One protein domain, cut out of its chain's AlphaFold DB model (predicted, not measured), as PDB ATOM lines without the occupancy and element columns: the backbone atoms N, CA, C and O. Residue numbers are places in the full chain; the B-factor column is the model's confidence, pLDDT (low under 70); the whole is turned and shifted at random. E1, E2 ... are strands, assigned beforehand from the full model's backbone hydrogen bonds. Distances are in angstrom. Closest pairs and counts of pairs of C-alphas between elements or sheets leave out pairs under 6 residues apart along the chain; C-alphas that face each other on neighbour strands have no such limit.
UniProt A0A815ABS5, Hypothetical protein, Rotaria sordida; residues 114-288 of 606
ATOM      1  N   GLY A 114     -30.889  18.948  26.516       96.94
ATOM      2  CA  GLY A 114     -30.747  19.643  27.796       96.94
ATOM      3  C   GLY A 114     -29.765  20.815  27.781       96.94
ATOM      4  O   GLY A 114     -29.539  21.474  26.756       96.94
ATOM      5  N   GLU A 115     -29.205  21.104  28.957       96.62
ATOM      6  CA  GLU A 115     -28.196  22.149  29.130       96.62
ATOM      7  C   GLU A 115     -26.884  21.749  28.448       96.62
ATOM      8  O   GLU A 115     -26.428  20.608  28.542       96.62
ATOM      9  N   GLN A 116     -26.260  22.694  27.749       94.56
ATOM     10  CA  GLN A 116     -25.076  22.406  26.947       94.56
ATOM     11  C   GLN A 116     -23.827  22.277  27.821       94.56
ATOM     12  O   GLN A 116     -23.665  22.967  28.826       94.56
ATOM     13  N   LYS A 117     -22.898  21.413  27.402       90.81
ATOM     14  CA  LYS A 117     -21.641  21.195  28.120       90.81
ATOM     15  C   LYS A 117     -20.778  22.458  28.135       90.81
ATOM     16  O   LYS A 117     -20.442  23.002  27.084       90.81
ATOM     17  N   GLN A 118     -20.356  22.875  29.327       86.06
ATOM     18  CA  GLN A 118     -19.454  24.009  29.538       86.06
ATOM     19  C   GLN A 118     -18.085  23.511  30.020       86.06
ATOM     20  O   GLN A 118     -17.988  22.478  30.673       86.06
ATOM     21  N   GLN A 119     -16.998  24.224  29.702       78.38
ATOM     22  CA  GLN A 119     -15.637  23.750  30.012       78.38
ATOM     23  C   GLN A 119     -15.345  23.624  31.517       78.38
ATOM     24  O   GLN A 119     -14.520  22.799  31.897       78.38
ATOM     25  N   GLN A 120     -15.992  24.439  32.357       79.75
ATOM     26  CA  GLN A 120     -15.708  24.533  33.796       79.75
ATOM     27  C   GLN A 120     -16.780  23.884  34.686       79.75
ATOM     28  O   GLN A 120     -16.586  23.805  35.893       79.75
ATOM     29  N   ILE A 121     -17.890  23.408  34.110       84.56
ATOM     30  CA  ILE A 121     -18.999  22.791  34.850       84.56
ATOM     31  C   ILE A 121     -19.106  21.324  34.414       84.56
ATOM     32  O   ILE A 121     -19.273  21.064  33.221       84.56
ATOM     33  N   PRO A 122     -18.998  20.352  35.341       89.62
ATOM     34  CA  PRO A 122     -18.970  18.934  34.980       89.62
ATOM     35  C   PRO A 122     -20.330  18.404  34.505       89.62
ATOM     36  O   PRO A 122     -20.376  17.411  33.778       89.62
ATOM     37  N   PHE A 123     -21.426  19.056  34.901       95.44
ATOM     38  CA  PHE A 123     -22.789  18.622  34.618       95.44
ATOM     39  C   PHE A 123     -23.371  19.319  33.385       95.44
ATOM     40  O   PHE A 123     -23.199  20.519  33.185       95.44
ATOM     41  N   TYR A 124     -24.077  18.546  32.566       96.50
ATOM     42  CA  TYR A 124     -24.788  18.967  31.357       96.50
ATOM     43  C   TYR A 124     -26.010  18.052  31.159       96.50
ATOM     44  O   TYR A 124     -26.243  17.160  31.979       96.50
ATOM     45  N   GLY A 125     -26.824  18.291  30.133       97.56
ATOM     46  CA  GLY A 125     -28.034  17.513  29.887       97.56
ATOM     47  C   GLY A 125     -29.176  17.872  30.835       97.56
ATOM     48  O   GLY A 125     -29.469  19.051  31.057       97.56
ATOM     49  N   SER A 126     -29.840  16.859  31.390       98.25
ATOM     50  CA  SER A 126     -31.033  17.003  32.231       98.25
ATOM     51  C   SER A 126     -30.910  16.195  33.523       98.25
ATOM     52  O   SER A 126     -30.500  15.039  33.522       98.25
ATOM     53  N   GLY A 127     -31.305  16.797  34.643       97.44
ATOM     54  CA  GLY A 127     -31.343  16.174  35.964       97.44
ATOM     55  C   GLY A 127     -32.741  15.754  36.429       97.44
ATOM     56  O   GLY A 127     -32.854  14.895  37.293       97.44
ATOM     57  N   GLY A 128     -33.819  16.322  35.893       97.75
ATOM     58  CA  GLY A 128     -35.189  15.994  36.307       97.75
ATOM     59  C   GLY A 128     -36.141  16.009  35.126       97.75
ATOM     60  O   GLY A 128     -35.914  16.773  34.190       97.75
ATOM     61  N   ILE A 129     -37.176  15.168  35.158       98.06
ATOM     62  CA  ILE A 129     -38.156  15.072  34.070       98.06
ATOM     63  C   ILE A 129     -39.514  14.594  34.576       98.06
ATOM     64  O   ILE A 129     -39.610  13.656  35.366       98.06
ATOM     65  N   ASP A 130     -40.571  15.188  34.038       98.00
ATOM     66  CA  ASP A 130     -41.926  14.657  34.111       98.00
ATOM     67  C   ASP A 130     -42.673  14.987  32.808       98.00
ATOM     68  O   ASP A 130     -42.076  15.433  31.824       98.00
ATOM     69  N   LEU A 131     -43.966  14.703  32.763       95.44
ATOM     70  CA  LEU A 131     -44.796  14.794  31.578       95.44
ATOM     71  C   LEU A 131     -46.147  15.402  31.947       95.44
ATOM     72  O   LEU A 131     -46.850  14.842  32.786       95.44
ATOM     73  N   GLY A 132     -46.497  16.507  31.293       95.69
ATOM     74  CA  GLY A 132     -47.759  17.206  31.498       95.69
ATOM     75  C   GLY A 132     -48.776  16.909  30.401       95.69
ATOM     76  O   GLY A 132     -48.477  16.992  29.199       95.69
ATOM     77  N   ARG A 133     -49.996  16.580  30.821       93.06
ATOM     78  CA  ARG A 133     -51.185  16.493  29.972       93.06
ATOM     79  C   ARG A 133     -51.774  17.883  29.726       93.06
ATOM     80  O   ARG A 133     -51.777  18.711  30.621       93.06
ATOM     81  N   VAL A 134     -52.329  18.120  28.539       90.12
ATOM     82  CA  VAL A 134     -53.228  19.262  28.279       90.12
ATOM     83  C   VAL A 134     -54.436  18.759  27.495       90.12
ATOM     84  O   VAL A 134     -54.298  18.199  26.401       90.12
ATOM     85  N   GLY A 135     -55.632  18.898  28.063       85.19
ATOM     86  CA  GLY A 135     -56.859  18.280  27.569       85.19
ATOM     87  C   GLY A 135     -56.705  16.769  27.336       85.19
ATOM     88  O   GLY A 135     -56.361  16.005  28.232       85.19
ATOM     89  N   ASN A 136     -56.948  16.319  26.102       84.19
ATOM     90  CA  ASN A 136     -56.874  14.894  25.730       84.19
ATOM     91  C   ASN A 136     -55.460  14.406  25.377       84.19
ATOM     92  O   ASN A 136     -55.276  13.266  24.953       84.19
ATOM     93  N   ASP A 137     -54.465  15.279  25.473       85.69
ATOM     94  CA  ASP A 137     -53.113  15.014  25.024       85.69
ATOM     95  C   ASP A 137     -52.199  14.744  26.212       85.69
ATOM     96  O   ASP A 137     -51.658  15.665  26.819       85.69
ATOM     97  N   SER A 138     -52.024  13.464  26.540       87.25
ATOM     98  CA  SER A 138     -51.217  13.015  27.683       87.25
ATOM     99  C   SER A 138     -49.723  13.331  27.562       87.25
ATOM    100  O   SER A 138     -48.994  13.111  28.521       87.25
ATOM    101  N   PHE A 139     -49.260  13.800  26.398       88.88
ATOM    102  CA  PHE A 139     -47.860  14.125  26.122       88.88
ATOM    103  C   PHE A 139     -47.731  15.547  25.555       88.88
ATOM    104  O   PHE A 139     -47.051  15.759  24.550       88.88
ATOM    105  N   ALA A 140     -48.437  16.517  26.135       90.88
ATOM    106  CA  ALA A 140     -48.493  17.872  25.593       90.88
ATOM    107  C   ALA A 140     -47.166  18.630  25.770       90.88
ATOM    108  O   ALA A 140     -46.702  19.294  24.838       90.88
ATOM    109  N   TYR A 141     -46.541  18.506  26.944       95.44
ATOM    110  CA  TYR A 141     -45.240  19.103  27.250       95.44
ATOM    111  C   TYR A 141     -44.456  18.274  28.283       95.44
ATOM    112  O   TYR A 141     -45.025  17.446  28.993       95.44
ATOM    113  N   MET A 142     -43.144  18.493  28.371       97.00
ATOM    114  CA  MET A 142     -42.260  17.852  29.352       97.00
ATOM    115  C   MET A 142     -41.424  18.907  30.084       97.00
ATOM    116  O   MET A 142     -40.528  19.483  29.460       97.00
ATOM    117  N   PRO A 143     -41.691  19.206  31.366       98.38
ATOM    118  CA  PRO A 143     -40.813  20.063  32.148       98.38
ATOM    119  C   PRO A 143     -39.547  19.311  32.562       98.38
ATOM    120  O   PRO A 143     -39.595  18.126  32.899       98.38
ATOM    121  N   ALA A 144     -38.418  20.013  32.568       98.56
ATOM    122  CA  ALA A 144     -37.123  19.465  32.927       98.56
ATOM    123  C   ALA A 144     -36.352  20.383  33.882       98.56
ATOM    124  O   ALA A 144     -36.424  21.609  33.798       98.56
ATOM    125  N   ILE A 145     -35.589  19.759  34.781       98.44
ATOM    126  CA  ILE A 145     -34.507  20.407  35.536       98.44
ATOM    127  C   ILE A 145     -33.213  20.113  34.798       98.44
ATOM    128  O   ILE A 145     -32.956  18.957  34.462       98.44
ATOM    129  N   GLU A 146     -32.390  21.128  34.571       97.94
ATOM    130  CA  GLU A 146     -31.169  21.001  33.785       97.94
ATOM    131  C   GLU A 146     -29.994  21.740  34.453       97.94
ATOM    132  O   GLU A 146     -30.154  22.893  34.873       97.94
ATOM    133  N   PRO A 147     -28.802  21.118  34.561       96.56
ATOM    134  CA  PRO A 147     -28.488  19.682  34.449       96.56
ATOM    135  C   PRO A 147     -28.707  18.939  35.795       96.56
ATOM    136  O   PRO A 147     -29.648  19.252  36.527       96.56
ATOM    137  N   PHE A 148     -27.883  17.930  36.130       96.50
ATOM    138  CA  PHE A 148     -27.853  17.295  37.461       96.50
ATOM    139  C   PHE A 148     -27.753  18.351  38.571       96.50
ATOM    140  O   PHE A 148     -26.852  19.186  38.557       96.50
ATOM    141  N   HIS A 149     -28.710  18.315  39.507       95.12
ATOM    142  CA  HIS A 149     -28.889  19.333  40.547       95.12
ATOM    143  C   HIS A 149     -28.807  20.766  39.994       95.12
ATOM    144  O   HIS A 149     -28.153  21.619  40.576       95.12
ATOM    145  N   GLY A 150     -29.402  21.026  38.831       94.50
ATOM    146  CA  GLY A 150     -29.235  22.280  38.104       94.50
ATOM    147  C   GLY A 150     -30.052  23.461  38.629       94.50
ATOM    148  O   GLY A 150     -30.783  23.390  39.621       94.50
ATOM    149  N   ASN A 151     -29.917  24.593  37.946       94.69
ATOM    150  CA  ASN A 151     -30.676  25.823  38.183       94.69
ATOM    151  C   ASN A 151     -31.632  26.160  37.034       94.69
ATOM    152  O   ASN A 151     -32.464  27.047  37.206       94.69
ATOM    153  N   VAL A 152     -31.520  25.498  35.882       97.25
ATOM    154  CA  VAL A 152     -32.338  25.805  34.710       97.25
ATOM    155  C   VAL A 152     -33.607  24.964  34.742       97.25
ATOM    156  O   VAL A 152     -33.546  23.739  34.844       97.25
ATOM    157  N   ILE A 153     -34.757  25.629  34.641       98.25
ATOM    158  CA  ILE A 153     -36.051  24.985  34.410       98.25
ATOM    159  C   ILE A 153     -36.433  25.220  32.962       98.25
ATOM    160  O   ILE A 153     -36.567  26.366  32.520       98.25
ATOM    161  N   SER A 154     -36.612  24.135  32.223       98.44
ATOM    162  CA  SER A 154     -37.012  24.166  30.823       98.44
ATOM    163  C   SER A 154     -38.297  23.371  30.612       98.44
ATOM    164  O   SER A 154     -38.716  22.581  31.459       98.44
ATOM    165  N   VAL A 155     -38.943  23.593  29.475       98.19
ATOM    166  CA  VAL A 155     -40.039  22.763  28.976       98.19
ATOM    167  C   VAL A 155     -39.776  22.390  27.528       98.19
ATOM    168  O   VAL A 155     -39.366  23.220  26.714       98.19
ATOM    169  N   TYR A 156     -40.056  21.140  27.193       96.56
ATOM    170  CA  TYR A 156     -40.065  20.642  25.828       96.56
ATOM    171  C   TYR A 156     -41.509  20.561  25.372       96.56
ATOM    172  O   TYR A 156     -42.332  19.900  26.003       96.56
ATOM    173  N   ILE A 157     -41.824  21.241  24.275       93.81
ATOM    174  CA  ILE A 157     -43.182  21.304  23.734       93.81
ATOM    175  C   ILE A 157     -43.161  20.756  22.319       93.81
ATOM    176  O   ILE A 157     -42.302  21.120  21.509       93.81
ATOM    177  N   LYS A 158     -44.108  19.873  22.014       86.25
ATOM    178  CA  LYS A 158     -44.197  19.269  20.689       86.25
ATOM    179  C   LYS A 158     -44.605  20.291  19.628       86.25
ATOM    180  O   LYS A 158     -45.525  21.085  19.821       86.25
ATOM    181  N   THR A 159     -43.947  20.244  18.478       77.69
ATOM    182  CA  THR A 159     -44.248  21.109  17.327       77.69
ATOM    183  C   THR A 159     -45.266  20.484  16.370       77.69
ATOM    184  O   THR A 159     -45.887  21.200  15.587       77.69
ATOM    185  N   MET A 160     -45.497  19.169  16.458       65.69
ATOM    186  CA  MET A 160     -46.544  18.450  15.726       65.69
ATOM    187  C   MET A 160     -47.391  17.608  16.685       65.69
ATOM    188  O   MET A 160     -46.890  17.071  17.671       65.69
ATOM    189  N   LYS A 161     -48.694  17.496  16.406       62.44
ATOM    190  CA  LYS A 161     -49.611  16.650  17.182       62.44
ATOM    191  C   LYS A 161     -49.590  15.220  16.637       62.44
ATOM    192  O   LYS A 161     -50.487  14.866  15.887       62.44
ATOM    193  N   ASN A 162     -48.597  14.419  17.021       58.44
ATOM    194  CA  ASN A 162     -48.566  12.971  16.781       58.44
ATOM    195  C   ASN A 162     -48.074  12.212  18.033       58.44
ATOM    196  O   ASN A 162     -47.973  12.777  19.127       58.44
ATOM    197  N   SER A 163     -47.842  10.906  17.889       66.31
ATOM    198  CA  SER A 163     -47.242  10.050  18.917       66.31
ATOM    199  C   SER A 163     -45.818  10.498  19.277       66.31
ATOM    200  O   SER A 163     -45.147  11.159  18.487       66.31
ATOM    201  N   LEU A 164     -45.329  10.086  20.453       73.94
ATOM    202  CA  LEU A 164     -43.964  10.354  20.935       73.94
ATOM    203  C   LEU A 164     -42.866  10.142  19.870       73.94
ATOM    204  O   LEU A 164     -41.995  10.993  19.751       73.94
ATOM    205  N   LYS A 165     -42.966   9.073  19.058       67.12
ATOM    206  CA  LYS A 165     -41.994   8.682  18.003       67.12
ATOM    207  C   LYS A 165     -41.859   9.689  16.862       67.12
ATOM    208  O   LYS A 165     -40.863   9.696  16.149       67.12
ATOM    209  N   GLN A 166     -42.914  10.452  16.596       61.38
ATOM    210  CA  GLN A 166     -43.026  11.293  15.398       61.38
ATOM    211  C   GLN A 166     -43.008  12.784  15.731       61.38
ATOM    212  O   GLN A 166     -43.112  13.622  14.832       61.38
ATOM    213  N   ASN A 167     -42.898  13.118  17.014       68.06
ATOM    214  CA  ASN A 167     -42.918  14.492  17.470       68.06
ATOM    215  C   ASN A 167     -41.516  15.085  17.422       68.06
ATOM    216  O   ASN A 167     -40.558  14.515  17.933       68.06
ATOM    217  N   GLN A 168     -41.425  16.284  16.859       81.56
ATOM    218  CA  GLN A 168     -40.293  17.163  17.099       81.56
ATOM    219  C   GLN A 168     -40.587  17.981  18.356       81.56
ATOM    220  O   GLN A 168     -41.676  18.542  18.500       81.56
ATOM    221  N   TRP A 169     -39.624  18.035  19.268       91.12
ATOM    222  CA  TRP A 169     -39.740  18.754  20.529       91.12
ATOM    223  C   TRP A 169     -38.909  20.026  20.476       91.12
ATOM    224  O   TRP A 169     -37.758  20.019  20.044       91.12
ATOM    225  N   LYS A 170     -39.497  21.136  20.912       93.62
ATOM    226  CA  LYS A 170     -38.808  22.419  21.017       93.62
ATOM    227  C   LYS A 170     -38.609  22.769  22.485       93.62
ATOM    228  O   LYS A 170     -39.582  22.848  23.232       93.62
ATOM    229  N   ARG A 171     -37.350  22.993  22.868       96.31
ATOM    230  CA  ARG A 171     -36.950  23.432  24.210       96.31
ATOM    231  C   ARG A 171     -37.235  24.923  24.396       96.31
ATOM    232  O   ARG A 171     -36.857  25.739  23.554       96.31
ATOM    233  N   TYR A 172     -37.830  25.268  25.529       97.50
ATOM    234  CA  TYR A 172     -37.981  26.629  26.034       97.50
ATOM    235  C   TYR A 172     -37.411  26.691  27.447       97.50
ATOM    236  O   TYR A 172     -37.789  25.887  28.292       97.50
ATOM    237  N   VAL A 173     -36.507  27.632  27.712       97.94
ATOM    238  CA  VAL A 173     -36.057  27.919  29.081       97.94
ATOM    239  C   VAL A 173     -37.087  28.830  29.732       97.94
ATOM    240  O   VAL A 173     -37.409  29.877  29.174       97.94
ATOM    241  N   LEU A 174     -37.603  28.421  30.889       97.81
ATOM    242  CA  LEU A 174     -38.555  29.203  31.672       97.81
ATOM    243  C   LEU A 174     -37.838  30.048  32.721       97.81
ATOM    244  O   LEU A 174     -38.140  31.227  32.865       97.81
ATOM    245  N   ASP A 175     -36.872  29.456  33.426       96.75
ATOM    246  CA  ASP A 175     -36.215  30.094  34.562       96.75
ATOM    247  C   ASP A 175     -34.786  29.599  34.785       96.75
ATOM    248  O   ASP A 175     -34.432  28.478  34.419       96.75
ATOM    249  N   VAL A 176     -33.983  30.444  35.440       95.38
ATOM    250  CA  VAL A 176     -32.619  30.137  35.891       95.38
ATOM    251  C   VAL A 176     -32.462  30.588  37.349       95.38
ATOM    252  O   VAL A 176     -32.435  31.781  37.650       95.38
ATOM    253  N   PHE A 177     -32.385  29.633  38.275       92.25
ATOM    254  CA  PHE A 177     -32.367  29.867  39.720       92.25
ATOM    255  C   PHE A 177     -30.952  29.961  40.303       92.25
ATOM    256  O   PHE A 177     -30.396  28.977  40.791       92.25
ATOM    257  N   GLY A 178     -30.404  31.175  40.334       83.56
ATOM    258  CA  GLY A 178     -29.089  31.443  40.923       83.56
ATOM    259  C   GLY A 178     -27.938  30.941  40.050       83.56
ATOM    260  O   GLY A 178     -28.137  30.642  38.875       83.56
ATOM    261  N   TYR A 179     -26.737  30.871  40.621       85.88
ATOM    262  CA  TYR A 179     -25.542  30.371  39.941       85.88
ATOM    263  C   TYR A 179     -25.090  29.041  40.551       85.88
ATOM    264  O   TYR A 179     -25.268  28.850  41.758       85.88
ATOM    265  N   PRO A 180     -24.478  28.149  39.752       89.25
ATOM    266  CA  PRO A 180     -23.848  26.949  40.274       89.25
ATOM    267  C   PRO A 180     -22.776  27.256  41.325       89.25
ATOM    268  O   PRO A 180     -22.062  28.255  41.222       89.25
ATOM    269  N   ASN A 181     -22.663  26.392  42.333       88.56
ATOM    270  CA  ASN A 181     -21.576  26.419  43.307       88.56
ATOM    271  C   ASN A 181     -20.256  25.930  42.674       88.56
ATOM    272  O   ASN A 181     -20.196  25.581  41.496       88.56
ATOM    273  N   GLU A 182     -19.188  25.866  43.469       88.38
ATOM    274  CA  GLU A 182     -17.859  25.404  43.035       88.38
ATOM    275  C   GLU A 182     -17.823  23.966  42.484       88.38
ATOM    276  O   GLU A 182     -16.943  23.641  41.691       88.38
ATOM    277  N   ASN A 183     -18.810  23.134  42.832       88.06
ATOM    278  CA  ASN A 183     -18.967  21.775  42.309       88.06
ATOM    279  C   ASN A 183     -19.838  21.721  41.039       88.06
ATOM    280  O   ASN A 183     -20.047  20.645  40.482       88.06
ATOM    281  N   GLY A 184     -20.349  22.861  40.566       88.56
ATOM    282  CA  GLY A 184     -21.242  22.945  39.412       88.56
ATOM    283  C   GLY A 184     -22.707  22.636  39.726       88.56
ATOM    284  O   GLY A 184     -23.485  22.402  38.805       88.56
ATOM    285  N   GLU A 185     -23.100  22.643  41.000       91.06
ATOM    286  CA  GLU A 185     -24.438  22.265  41.459       91.06
ATOM    287  C   GLU A 185     -25.266  23.471  41.897       91.06
ATOM    288  O   GLU A 185     -24.768  24.547  42.212       91.06
ATOM    289  N   SER A 186     -26.571  23.280  41.952       92.31
ATOM    290  CA  SER A 186     -27.593  24.307  42.101       92.31
ATOM    291  C   SER A 186     -28.806  23.743  42.866       92.31
ATOM    292  O   SER A 186     -28.788  22.582  43.309       92.31
ATOM    293  N   PRO A 187     -29.841  24.562  43.151       93.25
ATOM    294  CA  PRO A 187     -30.840  24.168  44.137       93.25
ATOM    295  C   PRO A 187     -31.914  23.206  43.610       93.25
ATOM    296  O   PRO A 187     -32.616  22.624  44.427       93.25
ATOM    297  N   SER A 188     -32.104  23.017  42.305       95.31
ATOM    298  CA  SER A 188     -33.252  22.236  41.812       95.31
ATOM    299  C   SER A 188     -33.001  20.738  41.914       95.31
ATOM    300  O   SER A 188     -31.936  20.267  41.526       95.31
ATOM    301  N   HIS A 189     -33.979  19.974  42.411       96.19
ATOM    302  CA  HIS A 189     -33.787  18.533  42.622       96.19
ATOM    303  C   HIS A 189     -34.902  17.645  42.061       96.19
ATOM    304  O   HIS A 189     -34.621  16.571  41.532       96.19
ATOM    305  N   HIS A 190     -36.161  18.065  42.167       97.56
ATOM    306  CA  HIS A 190     -37.297  17.262  41.720       97.56
ATOM    307  C   HIS A 190     -38.386  18.153  41.143       97.56
ATOM    308  O   HIS A 190     -38.586  19.276  41.604       97.56
ATOM    309  N   LEU A 191     -39.112  17.628  40.166       97.56
ATOM    310  CA  LEU A 191     -40.321  18.242  39.648       97.56
ATOM    311  C   LEU A 191     -41.408  17.178  39.485       97.56
ATOM    312  O   LEU A 191     -41.105  15.985  39.475       97.56
ATOM    313  N   ILE A 192     -42.665  17.603  39.434       98.38
ATOM    314  CA  ILE A 192     -43.802  16.700  39.223       98.38
ATOM    315  C   ILE A 192     -44.945  17.431  38.521       98.38
ATOM    316  O   ILE A 192     -45.240  18.574  38.867       98.38
ATOM    317  N   CYS A 193     -45.571  16.769  37.553       98.50
ATOM    318  CA  CYS A 193     -46.770  17.225  36.860       98.50
ATOM    319  C   CYS A 193     -48.032  16.668  37.518       98.50
ATOM    320  O   CYS A 193     -48.088  15.475  37.832       98.50
ATOM    321  N   ALA A 194     -49.043  17.519  37.693       97.50
ATOM    322  CA  ALA A 194     -50.381  17.115  38.111       97.50
ATOM    323  C   ALA A 194     -51.412  18.221  37.828       97.50
ATOM    324  O   ALA A 194     -51.052  19.390  37.758       97.50
ATOM    325  N   ASP A 195     -52.683  17.850  37.706       96.31
ATOM    326  CA  ASP A 195     -53.818  18.766  37.524       96.31
ATOM    327  C   ASP A 195     -54.265  19.324  38.890       96.31
ATOM    328  O   ASP A 195     -55.094  18.726  39.586       96.31
ATOM    329  N   PHE A 196     -53.633  20.416  39.332       95.94
ATOM    330  CA  PHE A 196     -53.830  20.971  40.674       95.94
ATOM    331  C   PHE A 196     -55.104  21.813  40.766       95.94
ATOM    332  O   PHE A 196     -55.694  21.887  41.842       95.94
ATOM    333  N   ASP A 197     -55.557  22.446  39.682       90.81
ATOM    334  CA  ASP A 197     -56.818  23.204  39.676       90.81
ATOM    335  C   ASP A 197     -58.003  22.495  39.005       90.81
ATOM    336  O   ASP A 197     -59.119  23.036  38.985       90.81
ATOM    337  N   LYS A 198     -57.801  21.235  38.607       90.06
ATOM    338  CA  LYS A 198     -58.823  20.313  38.098       90.06
ATOM    339  C   LYS A 198     -59.460  20.807  36.806       90.06
ATOM    340  O   LYS A 198     -60.665  20.630  36.581       90.06
ATOM    341  N   ASP A 199     -58.669  21.471  35.981       84.00
ATOM    342  CA  ASP A 199     -59.126  22.097  34.753       84.00
ATOM    343  C   ASP A 199     -58.881  21.247  33.494       84.00
ATOM    344  O   ASP A 199     -59.298  21.643  32.395       84.00
ATOM    345  N   GLY A 200     -58.287  20.061  33.690       88.62
ATOM    346  CA  GLY A 200     -57.938  19.078  32.669       88.62
ATOM    347  C   GLY A 200     -56.505  19.197  32.149       88.62
ATOM    348  O   GLY A 200     -56.036  18.271  31.474       88.62
ATOM    349  N   ASP A 201     -55.814  20.287  32.470       93.19
ATOM    350  CA  ASP A 201     -54.437  20.554  32.091       93.19
ATOM    351  C   ASP A 201     -53.541  20.338  33.318       93.19
ATOM    352  O   ASP A 201     -53.833  20.798  34.412       93.19
ATOM    353  N   ASP A 202     -52.453  19.592  33.161       97.62
ATOM    354  CA  ASP A 202     -51.500  19.442  34.249       97.62
ATOM    355  C   ASP A 202     -50.712  20.752  34.397       97.62
ATOM    356  O   ASP A 202     -50.229  21.335  33.422       97.62
ATOM    357  N   GLU A 203     -50.532  21.186  35.638       97.75
ATOM    358  CA  GLU A 203     -49.467  22.091  36.039       97.75
ATOM    359  C   GLU A 203     -48.219  21.300  36.417       97.75
ATOM    360  O   GLU A 203     -48.174  20.069  36.337       97.75
ATOM    361  N   PHE A 204     -47.162  21.996  36.835       98.56
ATOM    362  CA  PHE A 204     -46.037  21.324  37.467       98.56
ATOM    363  C   PHE A 204     -45.449  22.097  38.642       98.56
ATOM    364  O   PHE A 204     -45.437  23.329  38.676       98.56
ATOM    365  N   LEU A 205     -44.935  21.338  39.609       98.56
ATOM    366  CA  LEU A 205     -44.168  21.845  40.739       98.56
ATOM    367  C   LEU A 205     -42.674  21.623  40.513       98.56
ATOM    368  O   LEU A 205     -42.277  20.578  40.004       98.56
ATOM    369  N   VAL A 206     -41.845  22.563  40.965       98.31
ATOM    370  CA  VAL A 206     -40.381  22.448  41.029       98.31
ATOM    371  C   VAL A 206     -39.933  22.620  42.476       98.31
ATOM    372  O   VAL A 206     -40.183  23.663  43.078       98.31
ATOM    373  N   GLY A 207     -39.255  21.611  43.022       97.50
ATOM    374  CA  GLY A 207     -38.685  21.612  44.367       97.50
ATOM    375  C   GLY A 207     -37.222  22.047  44.370       97.50
ATOM    376  O   GLY A 207     -36.379  21.433  43.702       97.50
ATOM    377  N   LEU A 208     -36.932  23.105  45.130       96.50
ATOM    378  CA  LEU A 208     -35.608  23.685  45.311       96.50
ATOM    379  C   LEU A 208     -35.079  23.380  46.724       96.50
ATOM    380  O   LEU A 208     -35.651  23.801  47.731       96.50
ATOM    381  N   ARG A 209     -33.954  22.664  46.794       93.50
ATOM    382  CA  ARG A 209     -33.363  22.077  48.005       93.50
ATOM    383  C   ARG A 209     -32.688  23.071  48.957       93.50
ATOM    384  O   ARG A 209     -32.606  22.790  50.144       93.50
ATOM    385  N   GLY A 210     -32.239  24.226  48.464       88.25
ATOM    386  CA  GLY A 210     -31.398  25.164  49.227       88.25
ATOM    387  C   GLY A 210     -29.891  24.956  48.982       88.25
ATOM    388  O   GLY A 210     -29.534  24.064  48.210       88.25
ATOM    389  N   PRO A 211     -28.999  25.806  49.537       79.56
ATOM    390  CA  PRO A 211     -29.230  26.938  50.450       79.56
ATOM    391  C   PRO A 211     -29.461  28.289  49.733       79.56
ATOM    392  O   PRO A 211     -28.989  29.337  50.161       79.56
ATOM    393  N   SER A 212     -30.173  28.292  48.605       75.75
ATOM    394  CA  SER A 212     -30.498  29.513  47.855       75.75
ATOM    395  C   SER A 212     -31.612  30.341  48.517       75.75
ATOM    396  O   SER A 212     -32.543  29.776  49.086       75.75
ATOM    397  N   LEU A 213     -31.616  31.668  48.316       82.50
ATOM    398  CA  LEU A 213     -32.789  32.531  48.575       82.50
ATOM    399  C   LEU A 213     -34.037  32.068  47.806       82.50
ATOM    400  O   LEU A 213     -35.171  32.380  48.165       82.50
ATOM    401  N   THR A 214     -33.827  31.305  46.736       84.44
ATOM    402  CA  THR A 214     -34.894  30.707  45.941       84.44
ATOM    403  C   THR A 214     -35.378  29.370  46.501       84.44
ATOM    404  O   THR A 214     -36.300  28.827  45.915       84.44
ATOM    405  N   LYS A 215     -34.839  28.847  47.617       93.31
ATOM    406  CA  LYS A 215     -35.328  27.627  48.301       93.31
ATOM    407  C   LYS A 215     -36.852  27.643  48.438       93.31
ATOM    408  O   LYS A 215     -37.422  28.706  48.698       93.31
ATOM    409  N   GLY A 216     -37.495  26.498  48.224       95.69
ATOM    410  CA  GLY A 216     -38.949  26.424  48.204       95.69
ATOM    411  C   GLY A 216     -39.514  25.494  47.143       95.69
ATOM    412  O   GLY A 216     -38.794  24.741  46.483       95.69
ATOM    413  N   VAL A 217     -40.821  25.624  46.927       98.00
ATOM    414  CA  VAL A 217     -41.536  24.990  45.817       98.00
ATOM    415  C   VAL A 217     -42.152  26.063  44.927       98.00
ATOM    416  O   VAL A 217     -42.801  26.989  45.419       98.00
ATOM    417  N   TYR A 218     -41.958  25.930  43.618       97.69
ATOM    418  CA  TYR A 218     -42.575  26.789  42.608       97.69
ATOM    419  C   TYR A 218     -43.623  26.020  41.824       97.69
ATOM    420  O   TYR A 218     -43.370  24.896  41.407       97.69
ATOM    421  N   PHE A 219     -44.763  26.656  41.598       97.56
ATOM    422  CA  PHE A 219     -45.879  26.168  40.805       97.56
ATOM    423  C   PHE A 219     -45.899  26.871  39.453       97.56
ATOM    424  O   PHE A 219     -45.786  28.099  39.405       97.56
ATOM    425  N   TYR A 220     -46.044  26.104  38.376       98.12
ATOM    426  CA  TYR A 220     -46.080  26.591  37.004       98.12
ATOM    427  C   TYR A 220     -47.354  26.132  36.303       98.12
ATOM    428  O   TYR A 220     -47.578  24.929  36.166       98.12
ATOM    429  N   LYS A 221     -48.137  27.085  35.788       95.31
ATOM    430  CA  LYS A 221     -49.356  26.817  35.014       95.31
ATOM    431  C   LYS A 221     -49.149  27.111  33.529       95.31
ATOM    432  O   LYS A 221     -48.721  28.228  33.216       95.31
ATOM    433  N   PRO A 222     -49.445  26.173  32.609       94.31
ATOM    434  CA  PRO A 222     -49.400  26.457  31.179       94.31
ATOM    435  C   PRO A 222     -50.445  27.517  30.811       94.31
ATOM    436  O   PRO A 222     -51.618  27.397  31.151       94.31
ATOM    437  N   ILE A 223     -50.018  28.563  30.100       92.00
ATOM    438  CA  ILE A 223     -50.901  29.631  29.600       92.00
ATOM    439  C   ILE A 223     -51.030  29.549  28.079       92.00
ATOM    440  O   ILE A 223     -52.127  29.638  27.535       92.00
ATOM    441  N   ASP A 224     -49.905  29.362  27.384       88.44
ATOM    442  CA  ASP A 224     -49.864  29.147  25.937       88.44
ATOM    443  C   ASP A 224     -48.659  28.272  25.581       88.44
ATOM    444  O   ASP A 224     -47.530  28.753  25.424       88.44
ATOM    445  N   LEU A 225     -48.906  26.967  25.430       89.44
ATOM    446  CA  LEU A 225     -47.867  26.005  25.068       89.44
ATOM    447  C   LEU A 225     -47.231  26.308  23.706       89.44
ATOM    448  O   LEU A 225     -46.031  26.115  23.539       89.44
ATOM    449  N   SER A 226     -47.978  26.835  22.731       85.06
ATOM    450  CA  SER A 226     -47.422  27.094  21.393       85.06
ATOM    451  C   SER A 226     -46.268  28.104  21.421       85.06
ATOM    452  O   SER A 226     -45.388  28.082  20.556       85.06
ATOM    453  N   ARG A 227     -46.246  28.951  22.457       88.00
ATOM    454  CA  ARG A 227     -45.235  29.979  22.710       88.00
ATOM    455  C   ARG A 227     -44.317  29.670  23.893       88.00
ATOM    456  O   ARG A 227     -43.433  30.474  24.171       88.00
ATOM    457  N   GLY A 228     -44.515  28.546  24.583       90.44
ATOM    458  CA  GLY A 228     -43.775  28.215  25.802       90.44
ATOM    459  C   GLY A 228     -44.070  29.149  26.976       90.44
ATOM    460  O   GLY A 228     -43.180  29.411  27.777       90.44
ATOM    461  N   LEU A 229     -45.293  29.684  27.069       94.56
ATOM    462  CA  LEU A 229     -45.679  30.617  28.129       94.56
ATOM    463  C   LEU A 229     -46.322  29.889  29.307       94.56
ATOM    464  O   LEU A 229     -47.349  29.222  29.156       94.56
ATOM    465  N   PHE A 230     -45.735  30.097  30.482       96.75
ATOM    466  CA  PHE A 230     -46.202  29.584  31.764       96.75
ATOM    467  C   PHE A 230     -46.296  30.729  32.772       96.75
ATOM    468  O   PHE A 230     -45.435  31.611  32.806       96.75
ATOM    469  N   ALA A 231     -47.333  30.714  33.600       93.62
ATOM    470  CA  ALA A 231     -47.407  31.552  34.790       93.62
ATOM    471  C   ALA A 231     -46.735  30.824  35.960       93.62
ATOM    472  O   ALA A 231     -46.785  29.598  36.019       93.62
ATOM    473  N   LYS A 232     -46.100  31.568  36.871       94.12
ATOM    474  CA  LYS A 232     -45.311  31.010  37.976       94.12
ATOM    475  C   LYS A 232     -45.628  31.683  39.304       94.12
ATOM    476  O   LYS A 232     -45.678  32.910  39.376       94.12
ATOM    477  N   TRP A 233     -45.705  30.883  40.365       92.62
ATOM    478  CA  TRP A 233     -45.850  31.339  41.746       92.62
ATOM    479  C   TRP A 233     -44.962  30.517  42.677       92.62
ATOM    480  O   TRP A 233     -44.708  29.342  42.426       92.62
ATOM    481  N   LYS A 234     -44.499  31.126  43.769       94.75
ATOM    482  CA  LYS A 234     -43.858  30.394  44.864       94.75
ATOM    483  C   LYS A 234     -44.950  29.941  45.834       94.75
ATOM    484  O   LYS A 234     -45.753  30.768  46.255       94.75
ATOM    485  N   VAL A 235     -44.996  28.649  46.146       96.19
ATOM    486  CA  VAL A 235     -46.058  28.027  46.967       96.19
ATOM    487  C   VAL A 235     -45.541  27.460  48.290       96.19
ATOM    488  O   VAL A 235     -46.326  27.045  49.135       96.19
ATOM    489  N   SER A 236     -44.222  27.457  48.490       95.00
ATOM    490  CA  SER A 236     -43.572  27.134  49.760       95.00
ATOM    491  C   SER A 236     -42.179  27.760  49.810       95.00
ATOM    492  O   SER A 236     -41.526  27.866  48.770       95.00
ATOM    493  N   ASP A 237     -41.720  28.139  51.003       94.50
ATOM    494  CA  ASP A 237     -40.348  28.593  51.284       94.50
ATOM    495  C   ASP A 237     -39.452  27.476  51.860       94.50
ATOM    496  O   ASP A 237     -38.248  27.669  52.049       94.50
ATOM    497  N   GLU A 238     -40.025  26.295  52.108       95.06
ATOM    498  CA  GLU A 238     -39.336  25.168  52.736       95.06
ATOM    499  C   GLU A 238     -38.432  24.413  51.755       95.06
ATOM    500  O   GLU A 238     -38.697  24.336  50.553       95.06
ATOM    501  N   SER A 239     -37.358  23.809  52.271       96.44
ATOM    502  CA  SER A 239     -36.501  22.924  51.473       96.44
ATOM    503  C   SER A 239     -37.322  21.783  50.863       96.44
ATOM    504  O   SER A 239     -38.095  21.118  51.555       96.44
ATOM    505  N   ALA A 240     -37.134  21.523  49.569       96.94
ATOM    506  CA  ALA A 240     -37.837  20.452  48.872       96.94
ATOM    507  C   ALA A 240     -36.867  19.575  48.070       96.94
ATOM    508  O   ALA A 240     -36.484  19.901  46.947       96.94
ATOM    509  N   ALA A 241     -36.496  18.424  48.637       95.06
ATOM    510  CA  ALA A 241     -35.754  17.377  47.936       95.06
ATOM    511  C   ALA A 241     -36.664  16.563  47.016       95.06
ATOM    512  O   ALA A 241     -36.296  16.192  45.908       95.06
ATOM    513  N   ARG A 242     -37.865  16.229  47.478       97.31
ATOM    514  CA  ARG A 242     -38.807  15.420  46.710       97.31
ATOM    515  C   ARG A 242     -40.215  15.893  46.982       97.31
ATOM    516  O   ARG A 242     -40.493  16.383  48.070       97.31
ATOM    517  N   ILE A 243     -41.065  15.735  45.977       98.38
ATOM    518  CA  ILE A 243     -42.468  16.124  46.026       98.38
ATOM    519  C   ILE A 243     -43.303  14.867  45.808       98.38
ATOM    520  O   ILE A 243     -43.028  14.095  44.886       98.38
ATOM    521  N   ALA A 244     -44.296  14.664  46.666       98.12
ATOM    522  CA  ALA A 244     -45.370  13.700  46.481       98.12
ATOM    523  C   ALA A 244     -46.690  14.462  46.354       98.12
ATOM    524  O   ALA A 244     -46.879  15.470  47.027       98.12
ATOM    525  N   VAL A 245     -47.580  13.987  45.490       98.00
ATOM    526  CA  VAL A 245     -48.860  14.637  45.195       98.00
ATOM    527  C   VAL A 245     -49.975  13.641  45.472       98.00
ATOM    528  O   VAL A 245     -49.903  12.493  45.027       98.00
ATOM    529  N   ALA A 246     -50.969  14.075  46.233       95.62
ATOM    530  CA  ALA A 246     -52.185  13.342  46.560       95.62
ATOM    531  C   ALA A 246     -53.220  14.341  47.084       95.62
ATOM    532  O   ALA A 246     -52.860  15.451  47.448       95.62
ATOM    533  N   ASP A 247     -54.481  13.944  47.145       93.38
ATOM    534  CA  ASP A 247     -55.501  14.675  47.899       93.38
ATOM    535  C   ASP A 247     -55.347  14.292  49.385       93.38
ATOM    536  O   ASP A 247     -55.777  13.210  49.795       93.38
ATOM    537  N   PHE A 248     -54.581  15.077  50.153       90.25
ATOM    538  CA  PHE A 248     -54.201  14.734  51.531       90.25
ATOM    539  C   PHE A 248     -55.272  15.139  52.549       90.25
ATOM    540  O   PHE A 248     -55.289  14.572  53.645       90.25
ATOM    541  N   ASP A 249     -56.160  16.077  52.206       88.38
ATOM    542  CA  ASP A 249     -57.281  16.505  53.051       88.38
ATOM    543  C   ASP A 249     -58.680  16.139  52.522       88.38
ATOM    544  O   ASP A 249     -59.678  16.410  53.195       88.38
ATOM    545  N   ASN A 250     -58.748  15.423  51.397       82.25
ATOM    546  CA  ASN A 250     -59.968  14.904  50.780       82.25
ATOM    547  C   ASN A 250     -60.933  16.018  50.326       82.25
ATOM    548  O   ASN A 250     -62.156  15.880  50.448       82.25
ATOM    549  N   ASP A 251     -60.403  17.134  49.812       78.12
ATOM    550  CA  ASP A 251     -61.194  18.235  49.245       78.12
ATOM    551  C   ASP A 251     -61.431  18.119  47.724       78.12
ATOM    552  O   ASP A 251     -62.156  18.922  47.110       78.12
ATOM    553  N   GLY A 252     -60.876  17.072  47.111       80.50
ATOM    554  CA  GLY A 252     -61.005  16.751  45.699       80.50
ATOM    555  C   GLY A 252     -60.045  17.509  44.784       80.50
ATOM    556  O   GLY A 252     -60.201  17.380  43.556       80.50
ATOM    557  N   LEU A 253     -59.115  18.296  45.337       87.56
ATOM    558  CA  LEU A 253     -57.938  18.847  44.668       87.56
ATOM    559  C   LEU A 253     -56.682  18.079  45.081       87.56
ATOM    560  O   LEU A 253     -56.631  17.390  46.090       87.56
ATOM    561  N   LEU A 254     -55.646  18.184  44.255       95.81
ATOM    562  CA  LEU A 254     -54.353  17.615  44.597       95.81
ATOM    563  C   LEU A 254     -53.582  18.590  45.486       95.81
ATOM    564  O   LEU A 254     -53.369  19.738  45.100       95.81
ATOM    565  N   ASP A 255     -53.137  18.106  46.636       96.75
ATOM    566  CA  ASP A 255     -52.175  18.735  47.532       96.75
ATOM    567  C   ASP A 255     -50.756  18.258  47.203       96.75
ATOM    568  O   ASP A 255     -50.539  17.370  46.369       96.75
ATOM    569  N   PHE A 256     -49.755  18.802  47.897       98.12
ATOM    570  CA  PHE A 256     -48.402  18.269  47.803       98.12
ATOM    571  C   PHE A 256     -47.710  18.152  49.158       98.12
ATOM    572  O   PHE A 256     -47.888  18.969  50.055       98.12
ATOM    573  N   ALA A 257     -46.871  17.130  49.284       98.25
ATOM    574  CA  ALA A 257     -45.992  16.917  50.418       98.25
ATOM    575  C   ALA A 257     -44.533  16.991  49.973       98.25
ATOM    576  O   ALA A 257     -44.185  16.537  48.878       98.25
ATOM    577  N   THR A 258     -43.671  17.532  50.829       98.31
ATOM    578  CA  THR A 258     -42.229  17.602  50.591       98.31
ATOM    579  C   THR A 258     -41.436  17.021  51.749       98.31
ATOM    580  O   THR A 258     -41.919  16.912  52.873       98.31
ATOM    581  N   ILE A 259     -40.191  16.656  51.457       97.69
ATOM    582  CA  ILE A 259     -39.168  16.363  52.459       97.69
ATOM    583  C   ILE A 259     -37.966  17.275  52.220       97.69
ATOM    584  O   ILE A 259     -37.552  17.450  51.067       97.69
ATOM    585  N   SER A 260     -37.411  17.844  53.289       96.62
ATOM    586  CA  SER A 260     -36.207  18.675  53.224       96.62
ATOM    587  C   SER A 260     -35.014  17.888  52.687       96.62
ATOM    588  O   SER A 260     -34.868  16.688  52.936       96.62
ATOM    589  N   TYR A 261     -34.119  18.561  51.970       93.88
ATOM    590  CA  TYR A 261     -32.872  17.945  51.531       93.88
ATOM    591  C   TYR A 261     -31.828  18.044  52.634       93.88
ATOM    592  O   TYR A 261     -31.285  19.114  52.893       93.88
ATOM    593  N   SER A 262     -31.512  16.920  53.267       94.56
ATOM    594  CA  SER A 262     -30.434  16.864  54.247       94.56
ATOM    595  C   SER A 262     -29.673  15.551  54.119       94.56
ATOM    596  O   SER A 262     -30.158  14.487  54.498       94.56
ATOM    597  N   VAL A 263     -28.495  15.634  53.506       92.75
ATOM    598  CA  VAL A 263     -27.573  14.529  53.250       92.75
ATOM    599  C   VAL A 263     -26.224  14.909  53.865       92.75
ATOM    600  O   VAL A 263     -25.600  15.868  53.391       92.75
ATOM    601  N   PRO A 264     -25.775  14.193  54.915       91.38
ATOM    602  CA  PRO A 264     -24.464  14.402  55.520       91.38
ATOM    603  C   PRO A 264     -23.343  14.378  54.480       91.38
ATOM    604  O   PRO A 264     -23.435  13.663  53.484       91.38
ATOM    605  N   ASP A 265     -22.302  15.177  54.715       87.12
ATOM    606  CA  ASP A 265     -21.125  15.306  53.842       87.12
ATOM    607  C   ASP A 265     -21.420  15.803  52.413       87.12
ATOM    608  O   ASP A 265     -20.562  15.729  51.534       87.12
ATOM    609  N   TYR A 266     -22.625  16.336  52.176       86.00
ATOM    610  CA  TYR A 266     -23.033  16.867  50.879       86.00
ATOM    611  C   TYR A 266     -23.807  18.191  50.985       86.00
ATOM    612  O   TYR A 266     -23.304  19.240  50.592       86.00
ATOM    613  N   TYR A 267     -25.019  18.173  51.543       87.00
ATOM    614  CA  TYR A 267     -25.790  19.380  51.870       87.00
ATOM    615  C   TYR A 267     -26.796  19.057  52.967       87.00
ATOM    616  O   TYR A 267     -27.623  18.164  52.787       87.00
ATOM    617  N   THR A 268     -26.761  19.802  54.068       89.75
ATOM    618  CA  THR A 268     -27.642  19.592  55.219       89.75
ATOM    619  C   THR A 268     -28.514  20.811  55.474       89.75
ATOM    620  O   THR A 268     -28.004  21.873  55.828       89.75
ATOM    621  N   GLU A 269     -29.829  20.644  55.342       91.50
ATOM    622  CA  GLU A 269     -30.792  21.608  55.871       91.50
ATOM    623  C   GLU A 269     -30.702  21.656  57.405       91.50
ATOM    624  O   GLU A 269     -30.570  20.611  58.044       91.50
ATOM    625  N   GLU A 270     -30.789  22.859  57.981       87.62
ATOM    626  CA  GLU A 270     -30.646  23.095  59.427       87.62
ATOM    627  C   GLU A 270     -31.720  22.364  60.248       87.62
ATOM    628  O   GLU A 270     -31.409  21.729  61.252       87.62
ATOM    629  N   ASN A 271     -32.973  22.396  59.780       90.06
ATOM    630  CA  ASN A 271     -34.122  21.769  60.434       90.06
ATOM    631  C   ASN A 271     -34.871  20.873  59.431       90.06
ATOM    632  O   ASN A 271     -35.869  21.302  58.852       90.06
ATOM    633  N   PRO A 272     -34.381  19.652  59.147       93.50
ATOM    634  CA  PRO A 272     -34.995  18.789  58.151       93.50
ATOM    635  C   PRO A 272     -36.339  18.232  58.634       93.50
ATOM    636  O   PRO A 272     -36.448  17.688  59.732       93.50
ATOM    637  N   SER A 273     -37.353  18.321  57.780       95.56
ATOM    638  CA  SER A 273     -38.747  18.022  58.112       95.56
ATOM    639  C   SER A 273     -39.496  17.467  56.899       95.56
ATOM    640  O   SER A 273     -39.035  17.527  55.756       95.56
ATOM    641  N   ILE A 274     -40.667  16.889  57.167       97.38
ATOM    642  CA  ILE A 274     -41.664  16.546  56.153       97.38
ATOM    643  C   ILE A 274     -42.811  17.541  56.304       97.38
ATOM    644  O   ILE A 274     -43.301  17.748  57.415       97.38
ATOM    645  N   HIS A 275     -43.237  18.134  55.196       95.50
ATOM    646  CA  HIS A 275     -44.334  19.096  55.159       95.50
ATOM    647  C   HIS A 275     -45.446  18.600  54.244       95.50
ATOM    648  O   HIS A 275     -45.175  17.962  53.230       95.50
ATOM    649  N   ILE A 276     -46.686  18.939  54.587       96.44
ATOM    650  CA  ILE A 276     -47.857  18.812  53.718       96.44
ATOM    651  C   ILE A 276     -48.386  20.225  53.484       96.44
ATOM    652  O   ILE A 276     -48.545  20.994  54.433       96.44
ATOM    653  N   PHE A 277     -48.636  20.562  52.224       96.44
ATOM    654  CA  PHE A 277     -49.155  21.847  51.788       96.44
ATOM    655  C   PHE A 277     -50.488  21.622  51.092       96.44
ATOM    656  O   PHE A 277     -50.540  21.048  50.001       96.44
ATOM    657  N   TYR A 278     -51.552  22.103  51.727       93.81
ATOM    658  CA  TYR A 278     -52.886  22.033  51.156       93.81
ATOM    659  C   TYR A 278     -53.023  23.023  50.006       93.81
ATOM    660  O   TYR A 278     -52.615  24.190  50.104       93.81
ATOM    661  N   ASN A 279     -53.600  22.572  48.903       92.88
ATOM    662  CA  ASN A 279     -53.750  23.365  47.704       92.88
ATOM    663  C   ASN A 279     -54.846  24.414  47.892       92.88
ATOM    664  O   ASN A 279     -56.040  24.178  47.719       92.88
ATOM    665  N   ARG A 280     -54.412  25.602  48.304       87.25
ATOM    666  CA  ARG A 280     -55.249  26.800  48.470       87.25
ATOM    667  C   ARG A 280     -54.861  27.919  47.503       87.25
ATOM    668  O   ARG A 280     -55.419  29.010  47.570       87.25
ATOM    669  N   PHE A 281     -53.888  27.656  46.634       81.69
ATOM    670  CA  PHE A 281     -53.279  28.631  45.731       81.69
ATOM    671  C   PHE A 281     -53.702  28.434  44.271       81.69
ATOM    672  O   PHE A 281     -53.725  29.413  43.525       81.69
ATOM    673  N   ALA A 282     -54.040  27.209  43.848       80.06
ATOM    674  CA  ALA A 282     -54.450  26.950  42.476       80.06
ATOM    675  C   ALA A 282     -55.889  27.459  42.265       80.06
ATOM    676  O   ALA A 282     -56.832  27.053  42.950       80.06
ATOM    677  N   GLN A 283     -56.064  28.415  41.350       67.25
ATOM    678  CA  GLN A 283     -57.382  28.963  41.044       67.25
ATOM    679  C   GLN A 283     -58.134  27.985  40.145       67.25
ATOM    680  O   GLN A 283     -57.802  27.864  38.971       67.25
ATOM    681  N   LYS A 284     -59.185  27.342  40.673       62.12
ATOM    682  CA  LYS A 284     -60.125  26.552  39.860       62.12
ATOM    683  C   LYS A 284     -60.521  27.365  38.623       62.12
ATOM    684  O   LYS A 284     -60.961  28.512  38.785       62.12
ATOM    685  N   LYS A 285     -60.452  26.785  37.409       49.09
ATOM    686  CA  LYS A 285     -61.207  27.347  36.270       49.09
ATOM    687  C   LYS A 285     -62.630  27.612  36.785       49.09
ATOM    688  O   LYS A 285     -63.174  26.732  37.462       49.09
ATOM    689  N   PRO A 286     -63.231  28.793  36.531       43.97
ATOM    690  CA  PRO A 286     -64.604  29.057  36.932       43.97
ATOM    691  C   PRO A 286     -65.453  27.889  36.448       43.97
ATOM    692  O   PRO A 286     -65.550  27.652  35.242       43.97
ATOM    693  N   GLN A 287     -65.966  27.103  37.395       48.91
ATOM    694  CA  GLN A 287     -66.747  25.918  37.078       48.91
ATOM    695  C   GLN A 287     -67.866  26.371  36.139       48.91
ATOM    696  O   GLN A 287     -68.497  27.400  36.406       48.91
ATOM    697  N   ALA A 288     -68.085  25.646  35.034       56.50
ATOM    698  CA  ALA A 288     -69.244  25.886  34.179       56.50
ATOM    699  C   ALA A 288     -70.466  26.062  35.089       56.50
ATOM    700  O   ALA A 288     -70.659  25.266  36.013       56.50
TER     701      ALA A 288
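This is residues 114 to 288 of the 606 residues of the protein "Hypothetical protein" of Rotaria sordida (UniProt A0A815ABS5). Three small antiparallel sheets stand face to face in turn as a stack, with the strongly twisted sheet E5 to E8 in the middle, the strongly twisted sheet E1 to E4 over one of its faces and the smaller sheet E9 to E11 over the other. Each sheet is a meander, each strand the antiparallel neighbour of the one before, and the sheets follow one another along the chain. The printed part has 175 residues with no named helix and eleven named strands, E1 to E11; its class is all strand, though only 72 residues are in named elements. It is compact, with a radius of gyration of the C-alphas of 16.4 A, and only just flat, spanning 51 by 40 by 22 A.

The first sheet runs E1, residues 132 to 134, E2, 137 to 146, E3, 152 to 158, and E4, 169 to 176. N 132 and O 141 of E1 and E2 are 2.9 A apart, N 144 and O 154 of E2 and E3 2.8 A, and N 155 and O 172 of E3 and E4 2.8 A, within hydrogen-bond range. Residues 128 to 129 also pair, antiparallel, with residues 144 to 145 of E2. The second sheet runs E5, residues 188 to 194, E6, 203 to 208, E7, 216 to 224, and E8, 229 to 236. Within hydrogen-bond range are N 203 and O 194 of E5 and E6, 2.8 A, N 206 and O 218 of E6 and E7, 2.8 A, and N 219 and O 233 of E7 and E8, 2.8 A. The first two sheets face each other, 8.5 A centre to centre where they do, their strands at 22 degrees; the closest C-alphas of E2 and E5 are those of Ile 145 and Ser 188, 6.7 A. The third sheet runs E9, residues 242 to 246, E10, 255 to 259, and E11, 274 to 277, with N 257 and O 244 of E9 and E10 2.8 A apart and N 277 and O 256 of E10 and E11 2.8 A apart, within hydrogen-bond range. It faces the second sheet, its strands at 37 degrees to that sheet's; the closest C-alphas of E5 and E9 are those of His 190 and Arg 242, 5.5 A.

E1 begins at C-alpha 132, (-47.759, 17.206, 31.498). E2 is 24.4 A long, E3 19.5 A, E4 20.4 A, E5 18.3 A, E7 24.9 A and E8 22.0 A. E11 ends at C-alpha 277, (-49.155, 21.847, 51.788).

The printed part has no cut. The links E4 to E5 and E10 to E11 are long. The C-alphas of Gln 119 and Ala 288, the two farthest apart, are 53.8 A apart. The mean pLDDT of the printed part is 90.2; residues 160 to 163, 165 to 167 and 283 to 288 are under 70.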